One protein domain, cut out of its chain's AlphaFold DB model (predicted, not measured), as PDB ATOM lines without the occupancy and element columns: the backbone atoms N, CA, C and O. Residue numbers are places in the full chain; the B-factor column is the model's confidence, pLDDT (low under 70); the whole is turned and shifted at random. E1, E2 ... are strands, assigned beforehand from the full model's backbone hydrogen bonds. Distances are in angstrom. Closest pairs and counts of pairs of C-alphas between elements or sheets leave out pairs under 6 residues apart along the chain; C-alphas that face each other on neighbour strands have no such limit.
ATOM      1  N   SER A 240     218.116 236.649 185.262       90.44
ATOM      2  CA  SER A 240     218.272 237.944 185.930       90.44
ATOM      3  C   SER A 240     217.165 238.944 185.597       90.44
ATOM      4  O   SER A 240     216.712 239.035 184.454       90.44
ATOM      5  N   SER A 241     216.775 239.744 186.588       90.88
ATOM      6  CA  SER A 241     215.953 240.943 186.431       90.88
ATOM      7  C   SER A 241     216.527 242.097 187.253       90.88
ATOM      8  O   SER A 241     217.193 241.891 188.268       90.88
ATOM      9  N   VAL A 242     216.297 243.328 186.790       91.44
ATOM     10  CA  VAL A 242     216.752 244.541 187.471       91.44
ATOM     11  C   VAL A 242     215.708 245.641 187.359       91.44
ATOM     12  O   VAL A 242     215.093 245.823 186.307       91.44
ATOM     13  N   ARG A 243     215.542 246.413 188.432       93.62
ATOM     14  CA  ARG A 243     214.959 247.755 188.375       93.62
ATOM     15  C   ARG A 243     216.074 248.771 188.570       93.62
ATOM     16  O   ARG A 243     216.902 248.596 189.460       93.62
ATOM     17  N   THR A 244     216.076 249.835 187.779       93.38
ATOM     18  CA  THR A 244     217.080 250.905 187.857       93.38
ATOM     19  C   THR A 244     216.547 252.133 188.594       93.38
ATOM     20  O   THR A 244     215.333 252.331 188.705       93.38
ATOM     21  N   ALA A 245     217.460 252.940 189.134       92.06
ATOM     22  CA  ALA A 245     217.168 254.209 189.792       92.06
ATOM     23  C   ALA A 245     217.543 255.421 188.930       92.06
ATOM     24  O   ALA A 245     218.495 255.399 188.143       92.06
ATOM     25  N   GLU A 246     216.811 256.512 189.154       93.56
ATOM     26  CA  GLU A 246     217.212 257.850 188.724       93.56
ATOM     27  C   GLU A 246     218.407 258.331 189.558       93.56
ATOM     28  O   GLU A 246     218.531 257.984 190.741       93.56
ATOM     29  N   ALA A 247     219.273 259.156 188.962       93.56
ATOM     30  CA  ALA A 247     220.403 259.754 189.674       93.56
ATOM     31  C   ALA A 247     219.923 260.547 190.899       93.56
ATOM     32  O   ALA A 247     218.934 261.279 190.824       93.56
ATOM     33  N   GLY A 248     220.637 260.440 192.019       92.88
ATOM     34  CA  GLY A 248     220.329 261.237 193.211       92.88
ATOM     35  C   GLY A 248     219.264 260.668 194.150       92.88
ATOM     36  O   GLY A 248     219.011 261.257 195.202       92.88
ATOM     37  N   THR A 249     218.614 259.557 193.795       92.00
ATOM     38  CA  THR A 249     217.472 259.022 194.558       92.00
ATOM     39  C   THR A 249     217.864 258.118 195.723       92.00
ATOM     40  O   THR A 249     217.066 257.924 196.640       92.00
ATOM     41  N   ILE A 250     219.089 257.598 195.720       90.81
ATOM     42  CA  ILE A 250     219.644 256.716 196.742       90.81
ATOM     43  C   ILE A 250     220.879 257.396 197.320       90.81
ATOM     44  O   ILE A 250     221.807 257.758 196.596       90.81
ATOM     45  N   ASN A 251     220.874 257.558 198.640       89.50
ATOM     46  CA  ASN A 251     221.964 258.162 199.392       89.50
ATOM     47  C   ASN A 251     222.392 257.193 200.491       89.50
ATOM     48  O   ASN A 251     221.570 256.803 201.323       89.50
ATOM     49  N   VAL A 252     223.668 256.820 200.496       87.44
ATOM     50  CA  VAL A 252     224.283 256.001 201.545       87.44
ATOM     51  C   VAL A 252     225.482 256.771 202.065       87.44
ATOM     52  O   VAL A 252     226.427 257.029 201.323       87.44
ATOM     53  N   LYS A 253     225.434 257.165 203.341       86.94
ATOM     54  CA  LYS A 253     226.425 258.063 203.954       86.94
ATOM     55  C   LYS A 253     226.615 259.339 203.113       86.94
ATOM     56  O   LYS A 253     225.668 260.104 202.960       86.94
ATOM     57  N   ASP A 254     227.822 259.575 202.607       88.19
ATOM     58  CA  ASP A 254     228.233 260.705 201.771       88.19
ATOM     59  C   ASP A 254     228.215 260.391 200.263       88.19
ATOM     60  O   ASP A 254     228.632 261.221 199.454       88.19
ATOM     61  N   LYS A 255     227.722 259.207 199.877       90.50
ATOM     62  CA  LYS A 255     227.669 258.722 198.495       90.50
ATOM     63  C   LYS A 255     226.245 258.761 197.954       90.50
ATOM     64  O   LYS A 255     225.274 258.478 198.663       90.50
ATOM     65  N   THR A 256     226.135 259.045 196.663       92.56
ATOM     66  CA  THR A 256     224.864 259.185 195.951       92.56
ATOM     67  C   THR A 256     224.918 258.412 194.643       92.56
ATOM     68  O   THR A 256     225.949 258.399 193.974       92.56
ATOM     69  N   ASN A 257     223.811 257.767 194.279       93.81
ATOM     70  CA  ASN A 257     223.769 256.915 193.097       93.81
ATOM     71  C   ASN A 257     223.804 257.708 191.778       93.81
ATOM     72  O   ASN A 257     223.200 258.783 191.655       93.81
ATOM     73  N   ASN A 258     224.429 257.120 190.759       92.44
ATOM     74  CA  ASN A 258     224.316 257.574 189.373       92.44
ATOM     75  C   ASN A 258     223.014 257.073 188.726       92.44
ATOM     76  O   ASN A 258     222.385 256.116 189.183       92.44
ATOM     77  N   ALA A 259     222.635 257.690 187.604       89.62
ATOM     78  CA  ALA A 259     221.549 257.181 186.771       89.62
ATOM     79  C   ALA A 259     221.888 255.778 186.240       89.62
ATOM     80  O   ALA A 259     223.020 255.517 185.824       89.62
ATOM     81  N   GLY A 260     220.895 254.886 186.237       85.12
ATOM     82  CA  GLY A 260     221.038 253.529 185.705       85.12
ATOM     83  C   GLY A 260     221.656 252.515 186.671       85.12
ATOM     84  O   GLY A 260     221.742 251.341 186.321       85.12
ATOM     85  N   GLU A 261     222.047 252.932 187.879       91.00
ATOM     86  CA  GLU A 261     222.379 252.014 188.980       91.00
ATOM     87  C   GLU A 261     221.126 251.278 189.471       91.00
ATOM     88  O   GLU A 261     219.997 251.635 189.106       91.00
ATOM     89  N   THR A 262     221.300 250.222 190.271       92.25
ATOM     90  CA  THR A 262     220.148 249.462 190.769       92.25
ATOM     91  C   THR A 262     219.244 250.358 191.614       92.25
ATOM     92  O   THR A 262     219.709 251.183 192.397       92.25
ATOM     93  N   ALA A 263     217.928 250.216 191.473       93.50
ATOM     94  CA  ALA A 263     217.002 250.817 192.422       93.50
ATOM     95  C   ALA A 263     217.172 250.172 193.798       93.50
ATOM     96  O   ALA A 263     217.618 249.035 193.887       93.50
ATOM     97  N   LEU A 264     216.756 250.849 194.867       91.69
ATOM     98  CA  LEU A 264     216.694 250.216 196.182       91.69
ATOM     99  C   LEU A 264     215.711 249.037 196.143       91.69
ATOM    100  O   LEU A 264     214.622 249.161 195.562       91.69
ATOM    101  N   PHE A 265     216.100 247.920 196.757       92.44
ATOM    102  CA  PHE A 265     215.219 246.783 197.000       92.44
ATOM    103  C   PHE A 265     213.976 247.230 197.779       92.44
ATOM    104  O   PHE A 265     214.080 247.871 198.824       92.44
ATOM    105  N   ASP A 266     212.800 246.896 197.258       90.44
ATOM    106  CA  ASP A 266     211.511 247.363 197.757       90.44
ATOM    107  C   ASP A 266     210.440 246.264 197.596       90.44
ATOM    108  O   ASP A 266     209.911 246.056 196.494       90.44
ATOM    109  N   PRO A 267     210.058 245.578 198.693       89.38
ATOM    110  CA  PRO A 267     208.968 244.603 198.679       89.38
ATOM    111  C   PRO A 267     207.632 245.173 198.196       89.38
ATOM    112  O   PRO A 267     206.837 244.457 197.585       89.38
ATOM    113  N   GLY A 268     207.380 246.467 198.423       89.88
ATOM    114  CA  GLY A 268     206.185 247.165 197.946       89.88
ATOM    115  C   GLY A 268     206.146 247.323 196.425       89.88
ATOM    116  O   GLY A 268     205.070 247.510 195.857       89.88
ATOM    117  N   LYS A 269     207.295 247.185 195.751       91.38
ATOM    118  CA  LYS A 269     207.424 247.154 194.285       91.38
ATOM    119  C   LYS A 269     207.564 245.740 193.718       91.38
ATOM    120  O   LYS A 269     207.810 245.587 192.524       91.38
ATOM    121  N   GLY A 270     207.349 244.717 194.547       90.94
ATOM    122  CA  GLY A 270     207.337 243.316 194.132       90.94
ATOM    123  C   GLY A 270     208.680 242.600 194.237       90.94
ATOM    124  O   GLY A 270     208.747 241.427 193.863       90.94
ATOM    125  N   ASP A 271     209.721 243.249 194.770       92.75
ATOM    126  CA  ASP A 271     210.993 242.580 195.028       92.75
ATOM    127  C   ASP A 271     210.827 241.554 196.161       92.75
ATOM    128  O   ASP A 271     210.092 241.765 197.128       92.75
ATOM    129  N   LYS A 272     211.492 240.404 196.043       93.00
ATOM    130  CA  LYS A 272     211.364 239.299 197.002       93.00
ATOM    131  C   LYS A 272     212.722 238.714 197.322       93.00
ATOM    132  O   LYS A 272     213.551 238.574 196.425       93.00
ATOM    133  N   LEU A 273     212.904 238.333 198.584       94.19
ATOM    134  CA  LEU A 273     214.022 237.509 199.029       94.19
ATOM    135  C   LEU A 273     213.621 236.034 198.970       94.19
ATOM    136  O   LEU A 273     212.725 235.609 199.697       94.19
ATOM    137  N   THR A 274     214.291 235.268 198.112       96.62
ATOM    138  CA  THR A 274     214.065 233.825 197.947       96.62
ATOM    139  C   THR A 274     215.391 233.094 198.129       96.62
ATOM    140  O   THR A 274     216.344 233.434 197.421       96.62
ATOM    141  N   PRO A 275     215.503 232.137 199.071       97.62
ATOM    142  CA  PRO A 275     216.751 231.418 199.299       97.62
ATOM    143  C   PRO A 275     217.309 230.807 198.012       97.62
ATOM    144  O   PRO A 275     216.567 230.254 197.198       97.62
ATOM    145  N   GLY A 276     218.612 230.959 197.804       96.88
ATOM    146  CA  GLY A 276     219.315 230.514 196.604       96.88
ATOM    147  C   GLY A 276     219.192 231.434 195.381       96.88
ATOM    148  O   GLY A 276     219.717 231.106 194.322       96.88
ATOM    149  N   ASN A 277     218.534 232.591 195.493       97.12
ATOM    150  CA  ASN A 277     218.708 233.660 194.509       97.12
ATOM    151  C   ASN A 277     219.993 234.449 194.794       97.12
ATOM    152  O   ASN A 277     220.360 234.651 195.956       97.12
ATOM    153  N   VAL A 278     220.621 234.957 193.733       95.69
ATOM    154  CA  VAL A 278     221.710 235.934 193.825       95.69
ATOM    155  C   VAL A 278     221.122 237.341 193.815       95.69
ATOM    156  O   VAL A 278     220.244 237.644 193.010       95.69
ATOM    157  N   TYR A 279     221.623 238.199 194.691       94.06
ATOM    158  CA  TYR A 279     221.305 239.616 194.790       94.06
ATOM    159  C   TYR A 279     222.578 240.443 194.655       94.06
ATOM    160  O   TYR A 279     223.692 239.917 194.740       94.06
ATOM    161  N   TYR A 280     222.405 241.746 194.462       91.81
ATOM    162  CA  TYR A 280     223.516 242.676 194.347       91.81
ATOM    163  C   TYR A 280     223.458 243.751 195.427       91.81
ATOM    164  O   TYR A 280     222.443 244.431 195.583       91.81
ATOM    165  N   PHE A 281     224.563 243.912 196.147       91.12
ATOM    166  CA  PHE A 281     224.790 245.044 197.033       91.12
ATOM    167  C   PHE A 281     225.593 246.097 196.284       91.12
ATOM    168  O   PHE A 281     226.729 245.844 195.893       91.12
ATOM    169  N   ASP A 282     225.001 247.259 196.073       90.62
ATOM    170  CA  ASP A 282     225.501 248.282 195.161       90.62
ATOM    171  C   ASP A 282     226.181 249.414 195.948       90.62
ATOM    172  O   ASP A 282     225.687 249.821 196.999       90.62
ATOM    173  N   LEU A 283     227.337 249.891 195.478       91.00
ATOM    174  CA  LEU A 283     228.021 251.068 196.013       91.00
ATOM    175  C   LEU A 283     227.554 252.300 195.225       91.00
ATOM    176  O   LEU A 283     227.914 252.420 194.045       91.00
ATOM    177  N   PRO A 284     226.796 253.231 195.838       92.31
ATOM    178  CA  PRO A 284     226.281 254.380 195.107       92.31
ATOM    179  C   PRO A 284     227.409 255.196 194.483       92.31
ATOM    180  O   PRO A 284     228.375 255.561 195.159       92.31
ATOM    181  N   GLY A 285     227.267 255.508 193.198       91.06
ATOM    182  CA  GLY A 285     228.158 256.436 192.508       91.06
ATOM    183  C   GLY A 285     229.439 255.813 191.945       91.06
ATOM    184  O   GLY A 285     230.088 256.437 191.103       91.06
ATOM    185  N   ASP A 286     229.808 254.597 192.355       87.75
ATOM    186  CA  ASP A 286     231.009 253.913 191.871       87.75
ATOM    187  C   ASP A 286     230.655 252.860 190.829       87.75
ATOM    188  O   ASP A 286     230.118 251.820 191.183       87.75
ATOM    189  N   THR A 287     230.974 253.111 189.559       81.19
ATOM    190  CA  THR A 287     230.658 252.222 188.424       81.19
ATOM    191  C   THR A 287     231.885 251.574 187.787       81.19
ATOM    192  O   THR A 287     231.789 251.037 186.681       81.19
ATOM    193  N   SER A 288     233.065 251.712 188.393       78.25
ATOM    194  CA  SER A 288     234.315 251.321 187.727       78.25
ATOM    195  C   SER A 288     235.308 250.594 188.616       78.25
ATOM    196  O   SER A 288     236.163 249.889 188.082       78.25
ATOM    197  N   SER A 289     235.210 250.723 189.941       82.50
ATOM    198  CA  SER A 289     236.109 249.990 190.825       82.50
ATOM    199  C   SER A 289     235.698 248.522 190.967       82.50
ATOM    200  O   SER A 289     234.546 248.139 190.766       82.50
ATOM    201  N   GLU A 290     236.640 247.690 191.401       74.38
ATOM    202  CA  GLU A 290     236.377 246.310 191.833       74.38
ATOM    203  C   GLU A 290     235.427 246.231 193.045       74.38
ATOM    204  O   GLU A 290     234.795 245.205 193.279       74.38
ATOM    205  N   ARG A 291     235.294 247.332 193.799       81.12
ATOM    206  CA  ARG A 291     234.470 247.455 195.010       81.12
ATOM    207  C   ARG A 291     233.122 248.111 194.749       81.12
ATOM    208  O   ARG A 291     232.411 248.402 195.710       81.12
ATOM    209  N   GLN A 292     232.771 248.327 193.481       85.56
ATOM    210  CA  GLN A 292     231.507 248.929 193.054       85.56
ATOM    211  C   GLN A 292     230.266 248.185 193.573       85.56
ATOM    212  O   GLN A 292     229.173 248.736 193.603       85.56
ATOM    213  N   GLY A 293     230.420 246.936 194.003       88.12
ATOM    214  CA  GLY A 293     229.359 246.180 194.643       88.12
ATOM    215  C   GLY A 293     229.686 244.702 194.732       88.12
ATOM    216  O   GLY A 293     230.702 244.243 194.207       88.12
ATOM    217  N   TRP A 294     228.796 243.956 195.371       87.94
ATOM    218  CA  TRP A 294     229.012 242.554 195.701       87.94
ATOM    219  C   TRP A 294     227.826 241.703 195.276       87.94
ATOM    220  O   TRP A 294     226.679 241.993 195.625       87.94
ATOM    221  N   ASN A 295     228.116 240.620 194.559       91.25
ATOM    222  CA  ASN A 295     227.143 239.561 194.330       91.25
ATOM    223  C   ASN A 295     227.025 238.729 195.605       91.25
ATOM    224  O   ASN A 295     228.044 238.363 196.203       91.25
ATOM    225  N   ALA A 296     225.797 238.430 196.011       92.88
ATOM    226  CA  ALA A 296     225.553 237.665 197.216       92.88
ATOM    227  C   ALA A 296     224.344 236.741 197.077       92.88
ATOM    228  O   ALA A 296     223.275 237.159 196.640       92.88
ATOM    229  N   VAL A 297     224.494 235.488 197.489       96.12
ATOM    230  CA  VAL A 297     223.396 234.522 197.529       96.12
ATOM    231  C   VAL A 297     222.617 234.712 198.821       96.12
ATOM    232  O   VAL A 297     223.205 234.724 199.897       96.12
ATOM    233  N   TYR A 298     221.296 234.840 198.737       96.62
ATOM    234  CA  TYR A 298     220.456 234.872 199.932       96.62
ATOM    235  C   TYR A 298     220.302 233.461 200.511       96.62
ATOM    236  O   TYR A 298     219.854 232.548 199.815       96.62
ATOM    237  N   LEU A 299     220.653 233.285 201.785       96.12
ATOM    238  CA  LEU A 299     220.642 231.995 202.481       96.12
ATOM    239  C   LEU A 299     219.317 231.721 203.200       96.12
ATOM    240  O   LEU A 299     218.946 230.569 203.403       96.12
ATOM    241  N   GLY A 300     218.589 232.773 203.579       94.81
ATOM    242  CA  GLY A 300     217.368 232.666 204.374       94.81
ATOM    243  C   GLY A 300     217.389 233.577 205.594       94.81
ATOM    244  O   GLY A 300     218.213 234.481 205.712       94.81
ATOM    245  N   THR A 301     216.444 233.363 206.503       92.56
ATOM    246  CA  THR A 301     216.325 234.154 207.731       92.56
ATOM    247  C   THR A 301     217.002 233.422 208.887       92.56
ATOM    248  O   THR A 301     216.736 232.244 209.119       92.56
ATOM    249  N   GLY A 302     217.867 234.119 209.620       85.81
ATOM    250  CA  GLY A 302     218.486 233.629 210.847       85.81
ATOM    251  C   GLY A 302     217.538 233.678 212.050       85.81
ATOM    252  O   GLY A 302     216.477 234.303 212.022       85.81
ATOM    253  N   ASN A 303     217.949 233.063 213.161       81.81
ATOM    254  CA  ASN A 303     217.120 232.896 214.368       81.81
ATOM    255  C   ASN A 303     216.645 234.208 215.020       81.81
ATOM    256  O   ASN A 303     215.677 234.214 215.775       81.81
ATOM    257  N   ASN A 304     217.330 235.319 214.757       82.44
ATOM    258  CA  ASN A 304     217.008 236.653 215.266       82.44
ATOM    259  C   ASN A 304     216.166 237.494 214.283       82.44
ATOM    260  O   ASN A 304     216.000 238.690 214.507       82.44
ATOM    261  N   GLY A 305     215.678 236.901 213.188       84.50
ATOM    262  CA  GLY A 305     214.931 237.612 212.147       84.50
ATOM    263  C   GLY A 305     215.804 238.374 211.144       84.50
ATOM    264  O   GLY A 305     215.260 238.999 210.238       84.50
ATOM    265  N   SER A 306     217.135 238.318 211.269       88.44
ATOM    266  CA  SER A 306     218.036 238.886 210.260       88.44
ATOM    267  C   SER A 306     218.055 238.034 208.992       88.44
ATOM    268  O   SER A 306     217.891 236.816 209.034       88.44
ATOM    269  N   HIS A 307     218.263 238.672 207.852       91.69
ATOM    270  CA  HIS A 307     218.378 238.035 206.549       91.69
ATOM    271  C   HIS A 307     219.847 237.716 206.267       91.69
ATOM    272  O   HIS A 307     220.677 238.617 206.276       91.69
ATOM    273  N   GLN A 308     220.172 236.453 206.023       93.00
ATOM    274  CA  GLN A 308     221.540 235.995 205.793       93.00
ATOM    275  C   GLN A 308     221.862 235.961 204.303       93.00
ATOM    276  O   GLN A 308     221.081 235.448 203.500       93.00
ATOM    277  N   PHE A 309     223.023 236.488 203.944       93.31
ATOM    278  CA  PHE A 309     223.574 236.487 202.596       93.31
ATOM    279  C   PHE A 309     224.985 235.920 202.614       93.31
ATOM    280  O   PHE A 309     225.679 236.052 203.610       93.31
ATOM    281  N   TRP A 310     225.436 235.348 201.504       93.88
ATOM    282  CA  TRP A 310     226.804 234.871 201.336       93.88
ATOM    283  C   TRP A 310     227.444 235.475 200.095       93.88
ATOM    284  O   TRP A 310     226.844 235.445 199.022       93.88
ATOM    285  N   SER A 311     228.672 235.975 200.216       89.62
ATOM    286  CA  SER A 311     229.479 236.436 199.085       89.62
ATOM    287  C   SER A 311     230.869 235.818 199.137       89.62
ATOM    288  O   SER A 311     231.507 235.847 200.184       89.62
ATOM    289  N   SER A 312     231.388 235.340 198.005       85.44
ATOM    290  CA  SER A 312     232.708 234.687 197.944       85.44
ATOM    291  C   SER A 312     233.883 235.578 198.362       85.44
ATOM    292  O   SER A 312     234.975 235.067 198.560       85.44
ATOM    293  N   SER A 313     233.709 236.899 198.438       75.19
ATOM    294  CA  SER A 313     234.783 237.830 198.819       75.19
ATOM    295  C   SER A 313     234.644 238.370 200.245       75.19
ATOM    296  O   SER A 313     235.548 239.048 200.726       75.19
ATOM    297  N   ILE A 314     233.507 238.122 200.904       78.56
ATOM    298  CA  ILE A 314     233.167 238.711 202.213       78.56
ATOM    299  C   ILE A 314     232.773 237.638 203.236       78.56
ATOM    300  O   ILE A 314     232.959 237.839 204.433       78.56
ATOM    301  N   GLY A 315     232.253 236.498 202.782       84.25
ATOM    302  CA  GLY A 315     231.648 235.472 203.620       84.25
ATOM    303  C   GLY A 315     230.165 235.733 203.883       84.25
ATOM    304  O   GLY A 315     229.472 236.382 203.088       84.25
ATOM    305  N   GLU A 316     229.666 235.183 204.990       88.81
ATOM    306  CA  GLU A 316     228.276 235.349 205.415       88.81
ATOM    307  C   GLU A 316     228.047 236.720 206.065       88.81
ATOM    308  O   GLU A 316     228.797 237.152 206.941       88.81
ATOM    309  N   VAL A 317     226.975 237.395 205.656       86.19
ATOM    310  CA  VAL A 317     226.544 238.674 206.206       86.19
ATOM    311  C   VAL A 317     225.066 238.641 206.554       86.19
ATOM    312  O   VAL A 317     224.202 238.379 205.717       86.19
ATOM    313  N   ALA A 318     224.787 239.021 207.797       87.38
ATOM    314  CA  ALA A 318     223.448 239.294 208.283       87.38
ATOM    315  C   ALA A 318     223.048 240.730 207.932       87.38
ATOM    316  O   ALA A 318     223.725 241.678 208.330       87.38
ATOM    317  N   VAL A 319     221.918 240.901 207.250       85.25
ATOM    318  CA  VAL A 319     221.295 242.203 206.996       85.25
ATOM    319  C   VAL A 319     219.936 242.285 207.675       85.25
ATOM    320  O   VAL A 319     219.217 241.295 207.812       85.25
ATOM    321  N   ASN A 320     219.562 243.484 208.104       82.88
ATOM    322  CA  ASN A 320     218.270 243.739 208.731       82.88
ATOM    323  C   ASN A 320     217.456 244.713 207.884       82.88
ATOM    324  O   ASN A 320     218.013 245.516 207.136       82.88
ATOM    325  N   PHE A 321     216.137 244.660 208.039       79.88
ATOM    326  CA  PHE A 321     215.218 245.625 207.447       79.88
ATOM    327  C   PHE A 321     214.514 246.409 208.556       79.88
ATOM    328  O   PHE A 321     214.095 245.833 209.558       79.88
ATOM    329  N   ALA A 322     214.345 247.716 208.366       75.81
ATOM    330  CA  ALA A 322     213.456 248.554 209.170       75.81
ATOM    331  C   ALA A 322     212.559 249.361 208.236       75.81
ATOM    332  O   ALA A 322     213.040 249.967 207.283       75.81
ATOM    333  N   ASN A 323     211.253 249.384 208.512       69.88
ATOM    334  CA  ASN A 323     210.258 250.085 207.688       69.88
ATOM    335  C   ASN A 323     210.344 249.720 206.191       69.88
ATOM    336  O   ASN A 323     210.245 250.593 205.334       69.88
ATOM    337  N   ASN A 324     210.564 248.436 205.883       63.09
ATOM    338  CA  ASN A 324     210.805 247.903 204.531       63.09
ATOM    339  C   ASN A 324     212.062 248.443 203.819       63.09
ATOM    340  O   ASN A 324     212.268 248.134 202.648       63.09
ATOM    341  N   GLY A 325     212.917 249.200 204.511       65.06
ATOM    342  CA  GLY A 325     214.213 249.656 204.021       65.06
ATOM    343  C   GLY A 325     215.352 248.797 204.561       65.06
ATOM    344  O   GLY A 325     215.338 248.383 205.722       65.06
ATOM    345  N   TRP A 326     216.340 248.533 203.709       71.69
ATOM    346  CA  TRP A 326     217.598 247.901 204.096       71.69
ATOM    347  C   TRP A 326     218.327 248.727 205.171       71.69
ATOM    348  O   TRP A 326     218.368 249.956 205.098       71.69
ATOM    349  N   ILE A 327     218.918 248.044 206.154       72.19
ATOM    350  CA  ILE A 327     219.798 248.640 207.160       72.19
ATOM    351  C   ILE A 327     221.226 248.148 206.929       72.19
ATOM    352  O   ILE A 327     221.509 246.947 207.006       72.19
ATOM    353  N   ALA A 328     222.125 249.110 206.726       67.06
ATOM    354  CA  ALA A 328     223.568 248.932 206.767       67.06
ATOM    355  C   ALA A 328     224.002 248.030 207.925       67.06
ATOM    356  O   ALA A 328     223.714 248.298 209.090       67.06
ATOM    357  N   SER A 329     224.705 246.957 207.584       69.88
ATOM    358  CA  SER A 329     225.307 246.023 208.534       69.88
ATOM    359  C   SER A 329     226.824 246.060 208.358       69.88
ATOM    360  O   SER A 329     227.310 246.486 207.307       69.88
ATOM    361  N   ALA A 330     227.581 245.688 209.392       69.56
ATOM    362  CA  ALA A 330     229.041 245.769 209.358       69.56
ATOM    363  C   ALA A 330     229.607 245.026 208.132       69.56
ATOM    364  O   ALA A 330     229.214 243.893 207.866       69.56
ATOM    365  N   GLY A 331     230.492 245.684 207.375       68.56
ATOM    366  CA  GLY A 331     231.048 245.169 206.115       68.56
ATOM    367  C   GLY A 331     230.279 245.587 204.854       68.56
ATOM    368  O   GLY A 331     230.834 245.510 203.763       68.56
ATOM    369  N   PHE A 332     229.048 246.092 204.994       78.50
ATOM    370  CA  PHE A 332     228.196 246.563 203.893       78.50
ATOM    371  C   PHE A 332     227.638 247.974 204.111       78.50
ATOM    372  O   PHE A 332     226.713 248.407 203.430       78.50
ATOM    373  N   ASP A 333     228.182 248.724 205.058       83.06
ATOM    374  CA  ASP A 333     227.652 250.011 205.500       83.06
ATOM    375  C   ASP A 333     227.819 251.157 204.491       83.06
ATOM    376  O   ASP A 333     227.180 252.198 204.633       83.06
ATOM    377  N   ASP A 334     228.629 250.946 203.458       87.94
ATOM    378  CA  ASP A 334     228.765 251.829 202.298       87.94
ATOM    379  C   ASP A 334     227.833 251.468 201.128       87.94
ATOM    380  O   ASP A 334     227.725 252.240 200.176       87.94
ATOM    381  N   TYR A 335     227.185 250.305 201.176       89.44
ATOM    382  CA  TYR A 335     226.438 249.731 200.055       89.44
ATOM    383  C   TYR A 335     224.934 249.941 200.223       89.44
ATOM    384  O   TYR A 335     224.504 250.595 201.156       89.44
ATOM    385  N   TYR A 336     224.105 249.403 199.338       90.31
ATOM    386  CA  TYR A 336     222.681 249.173 199.585       90.31
ATOM    387  C   TYR A 336     222.240 247.905 198.867       90.31
ATOM    388  O   TYR A 336     222.827 247.524 197.858       90.31
ATOM    389  N   LEU A 337     221.193 247.242 199.361       92.44
ATOM    390  CA  LEU A 337     220.613 246.118 198.628       92.44
ATOM    391  C   LEU A 337     219.859 246.639 197.397       92.44
ATOM    392  O   LEU A 337     218.838 247.323 197.523       92.44
ATOM    393  N   GLY A 338     220.370 246.311 196.216       92.75
ATOM    394  CA  GLY A 338     219.776 246.671 194.941       92.75
ATOM    395  C   GLY A 338     218.585 245.786 194.572       92.75
ATOM    396  O   GLY A 338     218.494 244.617 194.942       92.75
ATOM    397  N   ALA A 339     217.687 246.329 193.759       94.00
ATOM    398  CA  ALA A 339     216.586 245.631 193.108       94.00
ATOM    399  C   ALA A 339     217.082 244.879 191.863       94.00
ATOM    400  O   ALA A 339     216.576 245.066 190.756       94.00
ATOM    401  N   ALA A 340     218.121 244.070 192.054       92.56
ATOM    402  CA  ALA A 340     218.679 243.159 191.071       92.56
ATOM    403  C   ALA A 340     218.642 241.752 191.659       92.56
ATOM    404  O   ALA A 340     219.076 241.537 192.793       92.56
ATOM    405  N   VAL A 341     218.110 240.805 190.894       94.31
ATOM    406  CA  VAL A 341     217.993 239.417 191.327       94.31
ATOM    407  C   VAL A 341     218.296 238.479 190.173       94.31
ATOM    408  O   VAL A 341     217.836 238.702 189.056       94.31
ATOM    409  N   SER A 342     219.031 237.413 190.461       94.31
ATOM    410  CA  SER A 342     219.287 236.305 189.546       94.31
ATOM    411  C   SER A 342     218.742 235.021 190.161       94.31
ATOM    412  O   SER A 342     219.171 234.598 191.237       94.31
ATOM    413  N   ALA A 343     217.751 234.427 189.501       94.25
ATOM    414  CA  ALA A 343     217.036 233.238 189.955       94.25
ATOM    415  C   ALA A 343     217.428 231.991 189.139       94.25
ATOM    416  O   ALA A 343     217.913 232.135 188.017       94.25
ATOM    417  N   PRO A 344     217.225 230.765 189.650       92.88
ATOM    418  CA  PRO A 344     217.480 229.533 188.904       92.88
ATOM    419  C   PRO A 344     216.803 229.509 187.525       92.88
ATOM    420  O   PRO A 344     215.677 229.979 187.358       92.88
TER     421      PRO A 344
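What this domain is: This is residues 240 to 344 of the 357 residues of an uncharacterized protein of Thiothrix lacustris (UniProt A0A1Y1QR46). With little regular structure, this domain is one antiparallel sheet curled like part of a barrel and folded on itself, E1, E7 and E2 facing E4, E5 and E6 across the hinge E3. The class is all strand, with 41 of 105 printed residues in seven strands, E1 to E7 along the chain, in sheet order E1 E7 E2 E3 E4 E5 E6. It is compact, radius of gyration of the C-alphas 12.7 A, spanning 36 by 28 by 27 A.

Where its parts are: E1 is residues 240 to 242, from C-alpha 240 at (218.272, 237.944, 185.930); E2 278 to 282; E3 293 to 301, 22.0 A; E4 307 to 311; E5 315 to 322, 23.1 A; E6 325 to 327; E7 336 to 343, 19.5 A, ending at C-alpha 343 at (217.036, 233.238, 189.955).

How they stand to each other: E2 to E6 form a meander, each strand the antiparallel neighbour of the one before. E3 bends by 59 degrees at residue 297. In hairpin E2 and E3, N 279 and O 296 are within hydrogen-bond range, 2.8 A. Edge strands E1 and E6 are apart.

The domain as a whole: The printed part has no cut. The E1 to E2 link is long, 35 residues. pLDDT is under 70 at residues 323 to 325 and 328 to 331.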